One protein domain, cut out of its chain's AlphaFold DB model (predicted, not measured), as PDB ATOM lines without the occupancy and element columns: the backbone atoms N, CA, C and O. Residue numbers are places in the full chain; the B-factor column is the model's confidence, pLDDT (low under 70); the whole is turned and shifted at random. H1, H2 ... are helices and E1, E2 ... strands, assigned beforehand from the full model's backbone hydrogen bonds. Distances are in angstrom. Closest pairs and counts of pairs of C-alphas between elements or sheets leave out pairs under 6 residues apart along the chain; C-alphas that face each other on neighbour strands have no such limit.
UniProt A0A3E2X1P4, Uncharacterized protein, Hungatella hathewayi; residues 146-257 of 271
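What this domain is: This is residues 146 to 257 of the 271 residues of an uncharacterized protein of Hungatella hathewayi (UniProt A0A3E2X1P4). Four crossed helices, H1 to H4, make a cluster, and the small hairpin of E1 and E2 bridges one side of it, E1 by H1 and E2 by H2. A large loop, residues 173 to 193, reaches away from the hairpin, and the short H5 follows H4 at the far end. The printed part has 112 residues, with five named helices and two strands in the order H1 E1 E2 H2 H3 H4 H5; the sheet E1 - E2 is antiparallel. The class is mostly helix, though under half of the residues are in named elements. The whole is compact, with a radius of gyration of the C-alphas of 13.8 A and spans of 40 by 38 by 24 A.

Where its parts are: H1, residues 146 to 159, begins at C-alpha (7.497, 35.720, -14.980) and is 19.6 A long. E1 is residues 170 to 172 and E2 residues 194 to 196. H2, residues 209 to 219, is 15.4 A long; H3, residues 227 to 234, 10.5 A; H4, residues 239 to 249, 15.5 A. H5, residues 252 to 255, ends at C-alpha (1.249, 11.348, -13.842).

How they stand to each other: H1 touches H3 at a steep tilt of 57 degrees, closest at the C-alphas of Gly 154 and Leu 232, 5.5 A. With residues 147 to 151 alone H1 touches H4, about perpendicular at 88 degrees; the closest C-alphas, of Glu 147 and Val 241, are 6.5 A apart. H2 touches H4 at 72 degrees, only just about perpendicular, the C-alphas of Arg 214 and Gly 249 closest at 3.9 A. In the hairpin, N 172 and O 194 are within hydrogen-bond range at 2.8 A. Every O i to N i+4 pair is within range in H1, H2, H3 and H4; H5 is too short for one.

The domain as a whole: The C-alphas of Asp 164 and Arg 257, the two farthest apart, are 42.1 A apart. The printed part has no cut. The links E1 to E2 and E2 to H2 are long. Residues 200 to 204 and 252 to 257 have pLDDT under 70.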
ATOM      1  N   ARG A 146       6.957  34.773 -13.990       94.62
ATOM      2  CA  ARG A 146       7.497  35.720 -14.980       94.62
ATOM      3  C   ARG A 146       7.810  35.032 -16.309       94.62
ATOM      4  O   ARG A 146       7.435  35.534 -17.367       94.62
ATOM      5  N   GLU A 147       8.478  33.881 -16.257       96.44
ATOM      6  CA  GLU A 147       8.795  33.080 -17.444       96.44
ATOM      7  C   GLU A 147       7.522  32.642 -18.172       96.44
ATOM      8  O   GLU A 147       7.422  32.786 -19.393       96.44
ATOM      9  N   LEU A 148       6.517  32.174 -17.423       96.38
ATOM     10  CA  LEU A 148       5.233  31.789 -17.994       96.38
ATOM     11  C   LEU A 148       4.515  32.985 -18.625       96.38
ATOM     12  O   LEU A 148       4.034  32.880 -19.747       96.38
ATOM     13  N   GLU A 149       4.443  34.133 -17.957       93.69
ATOM     14  CA  GLU A 149       3.781  35.320 -18.509       93.69
ATOM     15  C   GLU A 149       4.434  35.818 -19.804       93.69
ATOM     16  O   GLU A 149       3.719  36.176 -20.751       93.69
ATOM     17  N   ASN A 150       5.768  35.795 -19.874       93.94
ATOM     18  CA  ASN A 150       6.523  36.118 -21.085       93.94
ATOM     19  C   ASN A 150       6.263  35.095 -22.195       93.94
ATOM     20  O   ASN A 150       6.009  35.474 -23.343       93.94
ATOM     21  N   PHE A 151       6.244  33.804 -21.855       95.69
ATOM     22  CA  PHE A 151       5.883  32.749 -22.796       95.69
ATOM     23  C   PHE A 151       4.471  32.957 -23.359       95.69
ATOM     24  O   PHE A 151       4.281  32.940 -24.574       95.69
ATOM     25  N   LEU A 152       3.481  33.212 -22.498       94.25
ATOM     26  CA  LEU A 152       2.089  33.425 -22.906       94.25
ATOM     27  C   LEU A 152       1.922  34.690 -23.751       94.25
ATOM     28  O   LEU A 152       1.079  34.719 -24.647       94.25
ATOM     29  N   LEU A 153       2.740  35.719 -23.520       92.81
ATOM     30  CA  LEU A 153       2.800  36.897 -24.381       92.81
ATOM     31  C   LEU A 153       3.275  36.550 -25.793       92.81
ATOM     32  O   LEU A 153       2.617  36.923 -26.765       92.81
ATOM     33  N   GLY A 154       4.398  35.839 -25.906       93.25
ATOM     34  CA  GLY A 154       4.917  35.389 -27.195       93.25
ATOM     35  C   GLY A 154       3.940  34.451 -27.902       93.25
ATOM     36  O   GLY A 154       3.657  34.632 -29.084       93.25
ATOM     37  N   TYR A 155       3.336  33.521 -27.159       93.56
ATOM     38  CA  TYR A 155       2.288  32.644 -27.668       93.56
ATOM     39  C   TYR A 155       1.111  33.444 -28.225       93.56
ATOM     40  O   TYR A 155       0.683  33.196 -29.351       93.56
ATOM     41  N   ALA A 156       0.582  34.403 -27.464       91.56
ATOM     42  CA  ALA A 156      -0.598  35.158 -27.867       91.56
ATOM     43  C   ALA A 156      -0.361  35.946 -29.161       91.56
ATOM     44  O   ALA A 156      -1.246  35.993 -30.010       91.56
ATOM     45  N   LYS A 157       0.844  36.499 -29.347       91.12
ATOM     46  CA  LYS A 157       1.239  37.206 -30.578       91.12
ATOM     47  C   LYS A 157       1.292  36.301 -31.811       91.12
ATOM     48  O   LYS A 157       1.063  36.782 -32.915       91.12
ATOM     49  N   VAL A 158       1.629  35.022 -31.636       90.88
ATOM     50  CA  VAL A 158       1.824  34.081 -32.751       90.88
ATOM     51  C   VAL A 158       0.560  33.269 -33.046       90.88
ATOM     52  O   VAL A 158       0.199  33.097 -34.207       90.88
ATOM     53  N   PHE A 159      -0.099  32.755 -32.007       88.12
ATOM     54  CA  PHE A 159      -1.163  31.749 -32.114       88.12
ATOM     55  C   PHE A 159      -2.469  32.145 -31.423       88.12
ATOM     56  O   PHE A 159      -3.487  31.481 -31.621       88.12
ATOM     57  N   GLY A 160      -2.439  33.150 -30.549       81.38
ATOM     58  CA  GLY A 160      -3.556  33.479 -29.672       81.38
ATOM     59  C   GLY A 160      -4.304  34.744 -30.069       81.38
ATOM     60  O   GLY A 160      -4.209  35.247 -31.186       81.38
ATOM     61  N   ILE A 161      -5.077  35.250 -29.110       80.19
ATOM     62  CA  ILE A 161      -5.692  36.573 -29.212       80.19
ATOM     63  C   ILE A 161      -4.760  37.542 -28.505       80.19
ATOM     64  O   ILE A 161      -4.457  37.359 -27.324       80.19
ATOM     65  N   TYR A 162      -4.330  38.573 -29.222       81.38
ATOM     66  CA  TYR A 162      -3.472  39.609 -28.677       81.38
ATOM     67  C   TYR A 162      -3.909  40.988 -29.163       81.38
ATOM     68  O   TYR A 162      -3.825  41.292 -30.351       81.38
ATOM     69  N   HIS A 163      -4.365  41.818 -28.231       79.56
ATOM     70  CA  HIS A 163      -4.540  43.256 -28.410       79.56
ATOM     71  C   HIS A 163      -4.495  43.959 -27.045       79.56
ATOM     72  O   HIS A 163      -4.413  43.306 -26.005       79.56
ATOM     73  N   ASP A 164      -4.599  45.287 -27.031       75.12
ATOM     74  CA  ASP A 164      -4.339  46.114 -25.839       75.12
ATOM     75  C   ASP A 164      -5.249  45.832 -24.629       75.12
ATOM     76  O   ASP A 164      -4.905  46.188 -23.504       75.12
ATOM     77  N   TYR A 165      -6.394  45.176 -24.834       74.31
ATOM     78  CA  TYR A 165      -7.370  44.890 -23.773       74.31
ATOM     79  C   TYR A 165      -7.421  43.413 -23.376       74.31
ATOM     80  O   TYR A 165      -7.733  43.100 -22.227       74.31
ATOM     81  N   PHE A 166      -7.119  42.500 -24.305       78.50
ATOM     82  CA  PHE A 166      -7.182  41.066 -24.049       78.50
ATOM     83  C   PHE A 166      -5.976  40.332 -24.620       78.50
ATOM     84  O   PHE A 166      -5.540  40.540 -25.753       78.50
ATOM     85  N   ARG A 167      -5.488  39.396 -23.807       84.19
ATOM     86  CA  ARG A 167      -4.447  38.441 -24.159       84.19
ATOM     87  C   ARG A 167      -4.927  37.050 -23.781       84.19
ATOM     88  O   ARG A 167      -5.235  36.820 -22.611       84.19
ATOM     89  N   TYR A 168      -4.951  36.143 -24.750       86.88
ATOM     90  CA  TYR A 168      -5.229  34.731 -24.522       86.88
ATOM     91  C   TYR A 168      -4.197  33.842 -25.225       86.88
ATOM     92  O   TYR A 168      -3.868  34.106 -26.385       86.88
ATOM     93  N   PRO A 169      -3.723  32.769 -24.569       90.25
ATOM     94  CA  PRO A 169      -4.054  32.351 -23.210       90.25
ATOM     95  C   PRO A 169      -3.495  33.296 -22.133       90.25
ATOM     96  O   PRO A 169      -2.519  34.012 -22.358       90.25
ATOM     97  N   ARG A 170      -4.122  33.307 -20.952       88.56
ATOM     98  CA  ARG A 170      -3.639  34.064 -19.783       88.56
ATOM     99  C   ARG A 170      -3.697  33.243 -18.506       88.56
ATOM    100  O   ARG A 170      -4.608  32.437 -18.327       88.56
ATOM    101  N   LEU A 171      -2.748  33.520 -17.616       90.31
ATOM    102  CA  LEU A 171      -2.737  33.033 -16.243       90.31
ATOM    103  C   LEU A 171      -3.902  33.645 -15.453       90.31
ATOM    104  O   LEU A 171      -4.191  34.839 -15.562       90.31
ATOM    105  N   THR A 172      -4.591  32.825 -14.672       87.94
ATOM    106  CA  THR A 172      -5.688  33.239 -13.800       87.94
ATOM    107  C   THR A 172      -5.874  32.257 -12.637       87.94
ATOM    108  O   THR A 172      -5.048  31.374 -12.409       87.94
ATOM    109  N   ARG A 173      -6.949  32.446 -11.870       83.94
ATOM    110  CA  ARG A 173      -7.321  31.653 -10.693       83.94
ATOM    111  C   ARG A 173      -8.837  31.558 -10.568       83.94
ATOM    112  O   ARG A 173      -9.575  32.378 -11.117       83.94
ATOM    113  N   TYR A 174      -9.314  30.576  -9.814       73.81
ATOM    114  CA  TYR A 174     -10.736  30.384  -9.553       73.81
ATOM    115  C   TYR A 174     -10.937  30.424  -8.047       73.81
ATOM    116  O   TYR A 174     -10.258  29.736  -7.291       73.81
ATOM    117  N   GLN A 175     -11.823  31.315  -7.604       71.88
ATOM    118  CA  GLN A 175     -11.953  31.653  -6.185       71.88
ATOM    119  C   GLN A 175     -13.217  31.114  -5.532       71.88
ATOM    120  O   GLN A 175     -13.352  31.231  -4.316       71.88
ATOM    121  N   ARG A 176     -14.154  30.571  -6.317       71.94
ATOM    122  CA  ARG A 176     -15.458  30.126  -5.808       71.94
ATOM    123  C   ARG A 176     -15.461  28.667  -5.351       71.94
ATOM    124  O   ARG A 176     -16.308  28.315  -4.545       71.94
ATOM    125  N   GLY A 177     -14.522  27.851  -5.820       76.31
ATOM    126  CA  GLY A 177     -14.405  26.444  -5.447       76.31
ATOM    127  C   GLY A 177     -13.265  25.767  -6.192       76.31
ATOM    128  O   GLY A 177     -12.408  26.450  -6.746       76.31
ATOM    129  N   ASP A 178     -13.291  24.443  -6.211       81.88
ATOM    130  CA  ASP A 178     -12.392  23.635  -7.027       81.88
ATOM    131  C   ASP A 178     -12.900  23.528  -8.466       81.88
ATOM    132  O   ASP A 178     -14.086  23.720  -8.750       81.88
ATOM    133  N   ASN A 179     -11.992  23.212  -9.381       83.81
ATOM    134  CA  ASN A 179     -12.277  22.992 -10.788       83.81
ATOM    135  C   ASN A 179     -11.453  21.812 -11.326       83.81
ATOM    136  O   ASN A 179     -10.689  21.181 -10.595       83.81
ATOM    137  N   TYR A 180     -11.609  21.504 -12.608       85.62
ATOM    138  CA  TYR A 180     -10.858  20.458 -13.287       85.62
ATOM    139  C   TYR A 180     -10.324  20.969 -14.617       85.62
ATOM    140  O   TYR A 180     -10.931  21.812 -15.269       85.62
ATOM    141  N   CYS A 181      -9.161  20.461 -15.003       86.94
ATOM    142  CA  CYS A 181      -8.530  20.789 -16.264       86.94
ATOM    143  C   CYS A 181      -9.298  20.158 -17.427       86.94
ATOM    144  O   CYS A 181      -9.368  18.930 -17.517       86.94
ATOM    145  N   ASP A 182      -9.770  20.982 -18.360       85.56
ATOM    146  CA  ASP A 182     -10.503  20.542 -19.555       85.56
ATOM    147  C   ASP A 182      -9.649  19.632 -20.465       85.56
ATOM    148  O   ASP A 182     -10.180  18.801 -21.198       85.56
ATOM    149  N   LEU A 183      -8.311  19.740 -20.401       84.81
ATOM    150  CA  LEU A 183      -7.391  18.961 -21.243       84.81
ATOM    151  C   LEU A 183      -6.968  17.611 -20.661       84.81
ATOM    152  O   LEU A 183      -6.641  16.694 -21.412       84.81
ATOM    153  N   CYS A 184      -6.874  17.497 -19.337       81.88
ATOM    154  CA  CYS A 184      -6.294  16.310 -18.704       81.88
ATOM    155  C   CYS A 184      -7.076  15.783 -17.499       81.88
ATOM    156  O   CYS A 184      -6.632  14.823 -16.879       81.88
ATOM    157  N   GLY A 185      -8.205  16.398 -17.140       81.75
ATOM    158  CA  GLY A 185      -9.046  15.969 -16.018       81.75
ATOM    159  C   GLY A 185      -8.415  16.150 -14.635       81.75
ATOM    160  O   GLY A 185      -9.011  15.739 -13.639       81.75
ATOM    161  N   MET A 186      -7.222  16.748 -14.554       83.69
ATOM    162  CA  MET A 186      -6.551  17.045 -13.291       83.69
ATOM    163  C   MET A 186      -7.349  18.040 -12.461       83.69
ATOM    164  O   MET A 186      -7.886  19.010 -12.994       83.69
ATOM    165  N   TRP A 187      -7.370  17.818 -11.157       84.00
ATOM    166  CA  TRP A 187      -7.914  18.743 -10.184       84.00
ATOM    167  C   TRP A 187      -7.155  20.074 -10.219       84.00
ATOM    168  O   TRP A 187      -5.923  20.115 -10.245       84.00
ATOM    169  N   ILE A 188      -7.915  21.162 -10.258       86.62
ATOM    170  CA  ILE A 188      -7.447  22.539 -10.131       86.62
ATOM    171  C   ILE A 188      -8.085  23.072  -8.850       86.62
ATOM    172  O   ILE A 188      -9.258  23.457  -8.866       86.62
ATOM    173  N   PRO A 189      -7.351  23.077  -7.738       83.88
ATOM    174  CA  PRO A 189      -7.902  23.531  -6.479       83.88
ATOM    175  C   PRO A 189      -8.278  25.005  -6.491       83.88
ATOM    176  O   PRO A 189      -7.752  25.807  -7.277       83.88
ATOM    177  N   ARG A 190      -9.138  25.388  -5.549       83.50
ATOM    178  CA  ARG A 190      -9.387  26.797  -5.246       83.50
ATOM    179  C   ARG A 190      -8.066  27.543  -5.039       83.50
ATOM    180  O   ARG A 190      -7.170  27.067  -4.352       83.50
ATOM    181  N   SER A 191      -7.974  28.740  -5.616       82.88
ATOM    182  CA  SER A 191      -6.788  29.605  -5.553       82.88
ATOM    183  C   SER A 191      -5.532  29.053  -6.238       82.88
ATOM    184  O   SER A 191      -4.535  29.756  -6.252       82.88
ATOM    185  N   PHE A 192      -5.562  27.887  -6.890       87.75
ATOM    186  CA  PHE A 192      -4.420  27.375  -7.654       87.75
ATOM    187  C   PHE A 192      -4.279  28.080  -9.022       87.75
ATOM    188  O   PHE A 192      -5.300  28.407  -9.647       87.75
ATOM    189  N   PRO A 193      -3.050  28.332  -9.523       90.00
ATOM    190  CA  PRO A 193      -2.848  28.934 -10.840       90.00
ATOM    191  C   PRO A 193      -3.306  28.007 -11.971       90.00
ATOM    192  O   PRO A 193      -2.993  26.816 -12.004       90.00
ATOM    193  N   TYR A 194      -4.009  28.566 -12.952       90.12
ATOM    194  CA  TYR A 194      -4.345  27.869 -14.193       90.12
ATOM    195  C   TYR A 194      -4.470  28.858 -15.358       90.12
ATOM    196  O   TYR A 194      -4.482  30.076 -15.169       90.12
ATOM    197  N   LEU A 195      -4.532  28.343 -16.578       91.19
ATOM    198  CA  LEU A 195      -4.632  29.122 -17.801       91.19
ATOM    199  C   LEU A 195      -6.041  29.061 -18.377       91.19
ATOM    200  O   LEU A 195      -6.685  28.013 -18.395       91.19
ATOM    201  N   ILE A 196      -6.476  30.185 -18.937       88.50
ATOM    202  CA  ILE A 196      -7.658  30.239 -19.798       88.50
ATOM    203  C   ILE A 196      -7.248  30.607 -21.207       88.50
ATOM    204  O   ILE A 196      -6.459  31.532 -21.402       88.50
ATOM    205  N   PHE A 197      -7.783  29.879 -22.181       85.62
ATOM    206  CA  PHE A 197      -7.453  30.058 -23.594       85.62
ATOM    207  C   PHE A 197      -8.441  30.968 -24.324       85.62
ATOM    208  O   PHE A 197      -8.142  31.405 -25.433       85.62
ATOM    209  N   ARG A 198      -9.594  31.265 -23.712       78.81
ATOM    210  CA  ARG A 198     -10.639  32.177 -24.202       78.81
ATOM    211  C   ARG A 198     -11.428  32.756 -23.024       78.81
ATOM    212  O   ARG A 198     -11.189  32.399 -21.870       78.81
ATOM    213  N   GLU A 199     -12.383  33.631 -23.325       71.12
ATOM    214  CA  GLU A 199     -13.436  33.996 -22.377       71.12
ATOM    215  C   GLU A 199     -14.233  32.753 -21.941       71.12
ATOM    216  O   GLU A 199     -14.442  31.823 -22.724       71.12
ATOM    217  N   SER A 200     -14.641  32.719 -20.671       57.50
ATOM    218  CA  SER A 200     -15.357  31.589 -20.068       57.50
ATOM    219  C   SER A 200     -16.652  31.285 -20.833       57.50
ATOM    220  O   SER A 200     -17.511  32.161 -20.923       57.50
ATOM    221  N   GLY A 201     -16.797  30.058 -21.353       50.16
ATOM    222  CA  GLY A 201     -17.980  29.618 -22.113       50.16
ATOM    223  C   GLY A 201     -17.722  28.764 -23.367       50.16
ATOM    224  O   GLY A 201     -18.671  28.502 -24.099       50.16
ATOM    225  N   GLN A 202     -16.482  28.338 -23.643       51.06
ATOM    226  CA  GLN A 202     -16.129  27.443 -24.764       51.06
ATOM    227  C   GLN A 202     -15.214  26.288 -24.321       51.06
ATOM    228  O   GLN A 202     -14.708  26.323 -23.203       51.06
ATOM    229  N   ASP A 203     -14.977  25.321 -25.218       51.03
ATOM    230  CA  ASP A 203     -14.371  23.988 -24.996       51.03
ATOM    231  C   ASP A 203     -13.041  23.927 -24.200       51.03
ATOM    232  O   ASP A 203     -12.670  22.848 -23.748       51.03
ATOM    233  N   PHE A 204     -12.336  25.049 -23.981       58.38
ATOM    234  CA  PHE A 204     -11.109  25.133 -23.161       58.38
ATOM    235  C   PHE A 204     -11.132  26.338 -22.219       58.38
ATOM    236  O   PHE A 204     -10.393  27.321 -22.376       58.38
ATOM    237  N   SER A 205     -12.024  26.274 -21.243       73.25
ATOM    238  CA  SER A 205     -12.243  27.354 -20.292       73.25
ATOM    239  C   SER A 205     -11.296  27.306 -19.098       73.25
ATOM    240  O   SER A 205     -10.992  28.369 -18.570       73.25
ATOM    241  N   HIS A 206     -10.790  26.132 -18.699       85.06
ATOM    242  CA  HIS A 206      -9.929  25.972 -17.523       85.06
ATOM    243  C   HIS A 206      -8.844  24.911 -17.760       85.06
ATOM    244  O   HIS A 206      -9.118  23.716 -17.805       85.06
ATOM    245  N   VAL A 207      -7.582  25.329 -17.891       89.12
ATOM    246  CA  VAL A 207      -6.450  24.429 -18.163       89.12
ATOM    247  C   VAL A 207      -5.398  24.561 -17.065       89.12
ATOM    248  O   VAL A 207      -4.822  25.631 -16.907       89.12
ATOM    249  N   SER A 208      -5.118  23.493 -16.311       90.25
ATOM    250  CA  SER A 208      -4.075  23.494 -15.267       90.25
ATOM    251  C   SER A 208      -2.697  23.862 -15.833       90.25
ATOM    252  O   SER A 208      -2.466  23.699 -17.033       90.25
ATOM    253  N   LEU A 209      -1.759  24.312 -14.984       92.38
ATOM    254  CA  LEU A 209      -0.380  24.607 -15.412       92.38
ATOM    255  C   LEU A 209       0.226  23.439 -16.203       92.38
ATOM    256  O   LEU A 209       0.605  23.601 -17.362       92.38
ATOM    257  N   TRP A 210       0.215  22.236 -15.623       91.19
ATOM    258  CA  TRP A 210       0.733  21.055 -16.310       91.19
ATOM    259  C   TRP A 210      -0.040  20.702 -17.590       91.19
ATOM    260  O   TRP A 210       0.563  20.362 -18.611       91.19
ATOM    261  N   GLY A 211      -1.374  20.824 -17.579       90.25
ATOM    262  CA  GLY A 211      -2.198  20.617 -18.773       90.25
ATOM    263  C   GLY A 211      -1.802  21.551 -19.921       90.25
ATOM    264  O   GLY A 211      -1.739  21.121 -21.074       90.25
ATOM    265  N   ALA A 212      -1.452  22.800 -19.604       92.50
ATOM    266  CA  ALA A 212      -0.955  23.763 -20.576       92.50
ATOM    267  C   ALA A 212       0.446  23.401 -21.085       92.50
ATOM    268  O   ALA A 212       0.670  23.442 -22.293       92.50
ATOM    269  N   TYR A 213       1.372  22.984 -20.215       93.62
ATOM    270  CA  TYR A 213       2.703  22.536 -20.652       93.62
ATOM    271  C   TYR A 213       2.613  21.362 -21.620       93.62
ATOM    272  O   TYR A 213       3.263  21.364 -22.665       93.62
ATOM    273  N   ARG A 214       1.729  20.402 -21.338       89.06
ATOM    274  CA  ARG A 214       1.451  19.281 -22.239       89.06
ATOM    275  C   ARG A 214       0.865  19.738 -23.572       89.06
ATOM    276  O   ARG A 214       1.252  19.234 -24.623       89.06
ATOM    277  N   TYR A 215      -0.050  20.701 -23.548       91.00
ATOM    278  CA  TYR A 215      -0.594  21.288 -24.769       91.00
ATOM    279  C   TYR A 215       0.499  21.945 -25.622       91.00
ATOM    280  O   TYR A 215       0.600  21.652 -26.813       91.00
ATOM    281  N   PHE A 216       1.353  22.778 -25.020       91.62
ATOM    282  CA  PHE A 216       2.455  23.428 -25.733       91.62
ATOM    283  C   PHE A 216       3.454  22.405 -26.272       91.62
ATOM    284  O   PHE A 216       3.900  22.524 -27.412       91.62
ATOM    285  N   GLN A 217       3.744  21.360 -25.498       90.44
ATOM    286  CA  GLN A 217       4.567  20.242 -25.939       90.44
ATOM    287  C   GLN A 217       4.006  19.579 -27.203       90.44
ATOM    288  O   GLN A 217       4.747  19.366 -28.161       90.44
ATOM    289  N   LEU A 218       2.705  19.287 -27.237       88.19
ATOM    290  CA  LEU A 218       2.050  18.689 -28.402       88.19
ATOM    291  C   LEU A 218       2.030  19.641 -29.604       88.19
ATOM    292  O   LEU A 218       2.352  19.220 -30.715       88.19
ATOM    293  N   LEU A 219       1.715  20.921 -29.382       89.00
ATOM    294  CA  LEU A 219       1.716  21.954 -30.422       89.00
ATOM    295  C   LEU A 219       3.085  22.069 -31.108       89.00
ATOM    296  O   LEU A 219       3.168  22.218 -32.326       89.00
ATOM    297  N   LEU A 220       4.154  21.974 -30.322       88.44
ATOM    298  CA  LEU A 220       5.538  22.098 -30.774       88.44
ATOM    299  C   LEU A 220       6.181  20.747 -31.114       88.44
ATOM    300  O   LEU A 220       7.387  20.681 -31.334       88.44
ATOM    301  N   GLN A 221       5.397  19.664 -31.145       84.44
ATOM    302  CA  GLN A 221       5.860  18.305 -31.455       84.44
ATOM    303  C   GLN A 221       7.047  17.849 -30.588       84.44
ATOM    304  O   GLN A 221       7.902  17.087 -31.040       84.44
ATOM    305  N   ASN A 222       7.093  18.318 -29.336       79.75
ATOM    306  CA  ASN A 222       8.159  18.067 -28.368       79.75
ATOM    307  C   ASN A 222       9.562  18.491 -28.848       79.75
ATOM    308  O   ASN A 222      10.556  17.858 -28.491       79.75
ATOM    309  N   ARG A 223       9.658  19.527 -29.692       77.31
ATOM    310  CA  ARG A 223      10.934  20.009 -30.229       77.31
ATOM    311  C   ARG A 223      11.024  21.533 -30.225       77.31
ATOM    312  O   ARG A 223      10.078  22.234 -30.584       77.31
ATOM    313  N   SER A 224      12.198  22.045 -29.866       78.00
ATOM    314  CA  SER A 224      12.502  23.481 -29.866       78.00
ATOM    315  C   SER A 224      12.981  24.010 -31.225       78.00
ATOM    316  O   SER A 224      13.169  25.212 -31.368       78.00
ATOM    317  N   ASP A 225      13.162  23.145 -32.227       81.88
ATOM    318  CA  ASP A 225      13.644  23.494 -33.573       81.88
ATOM    319  C   ASP A 225      12.522  23.584 -34.624       81.88
ATOM    320  O   ASP A 225      12.774  23.758 -35.818       81.88
ATOM    321  N   THR A 226      11.260  23.491 -34.199       87.12
ATOM    322  CA  THR A 226      10.122  23.609 -35.113       87.12
ATOM    323  C   THR A 226       9.948  25.045 -35.621       87.12
ATOM    324  O   THR A 226      10.283  26.004 -34.921       87.12
ATOM    325  N   PRO A 227       9.336  25.251 -36.805       89.25
ATOM    326  CA  PRO A 227       8.977  26.594 -37.267       89.25
ATOM    327  C   PRO A 227       8.124  27.369 -36.252       89.25
ATOM    328  O   PRO A 227       8.305  28.572 -36.080       89.25
ATOM    329  N   ALA A 228       7.232  26.671 -35.540       90.06
ATOM    330  CA  ALA A 228       6.422  27.233 -34.467       90.06
ATOM    331  C   ALA A 228       7.280  27.721 -33.284       90.06
ATOM    332  O   ALA A 228       7.108  28.852 -32.831       90.06
ATOM    333  N   ALA A 229       8.248  26.917 -32.835       92.00
ATOM    334  CA  ALA A 229       9.216  27.313 -31.814       92.00
ATOM    335  C   ALA A 229      10.054  28.527 -32.256       92.00
ATOM    336  O   ALA A 229      10.185  29.498 -31.512       92.00
ATOM    337  N   GLY A 230      10.538  28.525 -33.501       92.81
ATOM    338  CA  GLY A 230      11.274  29.653 -34.072       92.81
ATOM    339  C   GLY A 230      10.456  30.950 -34.118       92.81
ATOM    340  O   GLY A 230      11.004  32.030 -33.897       92.81
ATOM    341  N   LEU A 231       9.144  30.870 -34.366       94.06
ATOM    342  CA  LEU A 231       8.247  32.030 -34.303       94.06
ATOM    343  C   LEU A 231       8.063  32.550 -32.875       94.06
ATOM    344  O   LEU A 231       8.066  33.766 -32.684       94.06
ATOM    345  N   LEU A 232       7.939  31.666 -31.883       94.50
ATOM    346  CA  LEU A 232       7.860  32.063 -30.474       94.50
ATOM    347  C   LEU A 232       9.129  32.802 -30.036       94.50
ATOM    348  O   LEU A 232       9.033  33.890 -29.466       94.50
ATOM    349  N   ILE A 233      10.306  32.272 -30.379       94.81
ATOM    350  CA  ILE A 233      11.597  32.890 -30.039       94.81
ATOM    351  C   ILE A 233      11.732  34.271 -30.688       94.81
ATOM    352  O   ILE A 233      12.053  35.252 -30.020       94.81
ATOM    353  N   LYS A 234      11.372  34.395 -31.974       94.75
ATOM    354  CA  LYS A 234      11.324  35.694 -32.671       94.75
ATOM    355  C   LYS A 234      10.369  36.702 -32.023       94.75
ATOM    356  O   LYS A 234      10.539  37.900 -32.222       94.75
ATOM    357  N   ASN A 235       9.379  36.233 -31.263       93.81
ATOM    358  CA  ASN A 235       8.403  37.062 -30.555       93.81
ATOM    359  C   ASN A 235       8.725  37.256 -29.062       93.81
ATOM    360  O   ASN A 235       7.861  37.710 -28.306       93.81
ATOM    361  N   GLY A 236       9.969  36.981 -28.653       92.88
ATOM    362  CA  GLY A 236      10.492  37.302 -27.323       92.88
ATOM    363  C   GLY A 236      10.400  36.171 -26.301       92.88
ATOM    364  O   GLY A 236      10.640  36.418 -25.123       92.88
ATOM    365  N   VAL A 237      10.054  34.948 -26.715       94.94
ATOM    366  CA  VAL A 237      10.154  33.774 -25.835       94.94
ATOM    367  C   VAL A 237      11.613  33.338 -25.735       94.94
ATOM    368  O   VAL A 237      12.257  33.065 -26.745       94.94
ATOM    369  N   GLU A 238      12.130  33.236 -24.517       95.38
ATOM    370  CA  GLU A 238      13.475  32.718 -24.277       95.38
ATOM    371  C   GLU A 238      13.553  31.220 -24.608       95.38
ATOM    372  O   GLU A 238      12.683  30.433 -24.227       95.38
ATOM    373  N   GLU A 239      14.617  30.808 -25.301       94.38
ATOM    374  CA  GLU A 239      14.794  29.418 -25.740       94.38
ATOM    375  C   GLU A 239      14.838  28.436 -24.557       94.38
ATOM    376  O   GLU A 239      14.261  27.352 -24.618       94.38
ATOM    377  N   GLU A 240      15.460  28.830 -23.446       93.75
ATOM    378  CA  GLU A 240      15.536  28.002 -22.241       93.75
ATOM    379  C   GLU A 240      14.171  27.829 -21.561       93.75
ATOM    380  O   GLU A 240      13.850  26.741 -21.084       93.75
ATOM    381  N   VAL A 241      13.317  28.858 -21.579       95.25
ATOM    382  CA  VAL A 241      11.934  28.760 -21.079       95.25
ATOM    383  C   VAL A 241      11.121  27.804 -21.948       95.25
ATOM    384  O   VAL A 241      10.380  26.968 -21.430       95.25
ATOM    385  N   LEU A 242      11.298  27.877 -23.271       94.56
ATOM    386  CA  LEU A 242      10.669  26.948 -24.205       94.56
ATOM    387  C   LEU A 242      11.064  25.498 -23.896       94.56
ATOM    388  O   LEU A 242      10.184  24.654 -23.743       94.56
ATOM    389  N   LYS A 243      12.367  25.214 -23.759       93.06
ATOM    390  CA  LYS A 243      12.874  23.872 -23.419       93.06
ATOM    391  C   LYS A 243      12.260  23.354 -22.118       93.06
ATOM    392  O   LYS A 243      11.741  22.242 -22.106       93.06
ATOM    393  N   ARG A 244      12.218  24.178 -21.066       92.62
ATOM    394  CA  ARG A 244      11.616  23.811 -19.770       92.62
ATOM    395  C   ARG A 244      10.135  23.466 -19.879       92.62
ATOM    396  O   ARG A 244       9.703  22.468 -19.313       92.62
ATOM    397  N   ILE A 245       9.358  24.244 -20.633       93.62
ATOM    398  CA  ILE A 245       7.933  23.956 -20.860       93.62
ATOM    399  C   ILE A 245       7.754  22.610 -21.574       93.62
ATOM    400  O   ILE A 245       6.882  21.826 -21.192       93.62
ATOM    401  N   LEU A 246       8.584  22.319 -22.582       91.50
ATOM    402  CA  LEU A 246       8.556  21.031 -23.281       91.50
ATOM    403  C   LEU A 246       8.915  19.872 -22.338       91.50
ATOM    404  O   LEU A 246       8.213  18.861 -22.318       91.50
ATOM    405  N   GLU A 247       9.960  20.032 -21.523       89.81
ATOM    406  CA  GLU A 247      10.386  19.045 -20.521       89.81
ATOM    407  C   GLU A 247       9.294  18.774 -19.476       89.81
ATOM    408  O   GLU A 247       8.968  17.611 -19.215       89.81
ATOM    409  N   ALA A 248       8.682  19.825 -18.923       88.62
ATOM    410  CA  ALA A 248       7.593  19.723 -17.952       88.62
ATOM    411  C   ALA A 248       6.366  19.009 -18.546       88.62
ATOM    412  O   ALA A 248       5.786  18.113 -17.920       88.62
ATOM    413  N   GLY A 249       6.003  19.345 -19.791       85.38
ATOM    414  CA  GLY A 249       4.915  18.694 -20.523       85.38
ATOM    415  C   GLY A 249       5.175  17.212 -20.808       85.38
ATOM    416  O   GLY A 249       4.240  16.408 -20.786       85.38
ATOM    417  N   ASN A 250       6.440  16.819 -20.998       80.94
ATOM    418  CA  ASN A 250       6.826  15.453 -21.352       80.94
ATOM    419  C   ASN A 250       6.787  14.447 -20.187       80.94
ATOM    420  O   ASN A 250       6.918  13.244 -20.417       80.94
ATOM    421  N   ARG A 251       6.516  14.872 -18.944       71.75
ATOM    422  CA  ARG A 251       6.388  13.977 -17.766       71.75
ATOM    423  C   ARG A 251       5.153  13.051 -17.775       71.75
ATOM    424  O   ARG A 251       4.714  12.538 -16.751       71.75
ATOM    425  N   THR A 252       4.595  12.792 -18.953       52.62
ATOM    426  CA  THR A 252       3.347  12.056 -19.201       52.62
ATOM    427  C   THR A 252       3.321  10.616 -18.686       52.62
ATOM    428  O   THR A 252       2.245  10.142 -18.323       52.62
ATOM    429  N   GLY A 253       4.468   9.929 -18.625       49.03
ATOM    430  CA  GLY A 253       4.563   8.559 -18.108       49.03
ATOM    431  C   GLY A 253       4.388   8.445 -16.590       49.03
ATOM    432  O   GLY A 253       3.954   7.395 -16.127       49.03
ATOM    433  N   VAL A 254       4.670   9.525 -15.856       51.69
ATOM    434  CA  VAL A 254       4.616   9.595 -14.387       51.69
ATOM    435  C   VAL A 254       3.169   9.843 -13.953       51.69
ATOM    436  O   VAL A 254       2.548   9.004 -13.321       51.69
ATOM    437  N   TYR A 255       2.528  10.911 -14.427       54.34
ATOM    438  CA  TYR A 255       1.249  11.348 -13.842       54.34
ATOM    439  C   TYR A 255      -0.006  10.574 -14.285       54.34
ATOM    440  O   TYR A 255      -0.995  10.562 -13.559       54.34
ATOM    441  N   TRP A 256       0.009   9.898 -15.441       45.91
ATOM    442  CA  TRP A 256      -1.119   9.041 -15.861       45.91
ATOM    443  C   TRP A 256      -1.091   7.645 -15.229       45.91
ATOM    444  O   TRP A 256      -2.101   6.945 -15.270       45.91
ATOM    445  N   ARG A 257       0.056   7.228 -14.674       43.22
ATOM    446  CA  ARG A 257       0.233   5.931 -14.002       43.22
ATOM    447  C   ARG A 257       0.418   6.058 -12.488       43.22
ATOM    448  O   ARG A 257       0.138   5.091 -11.790       43.22
TER     449      ARG A 257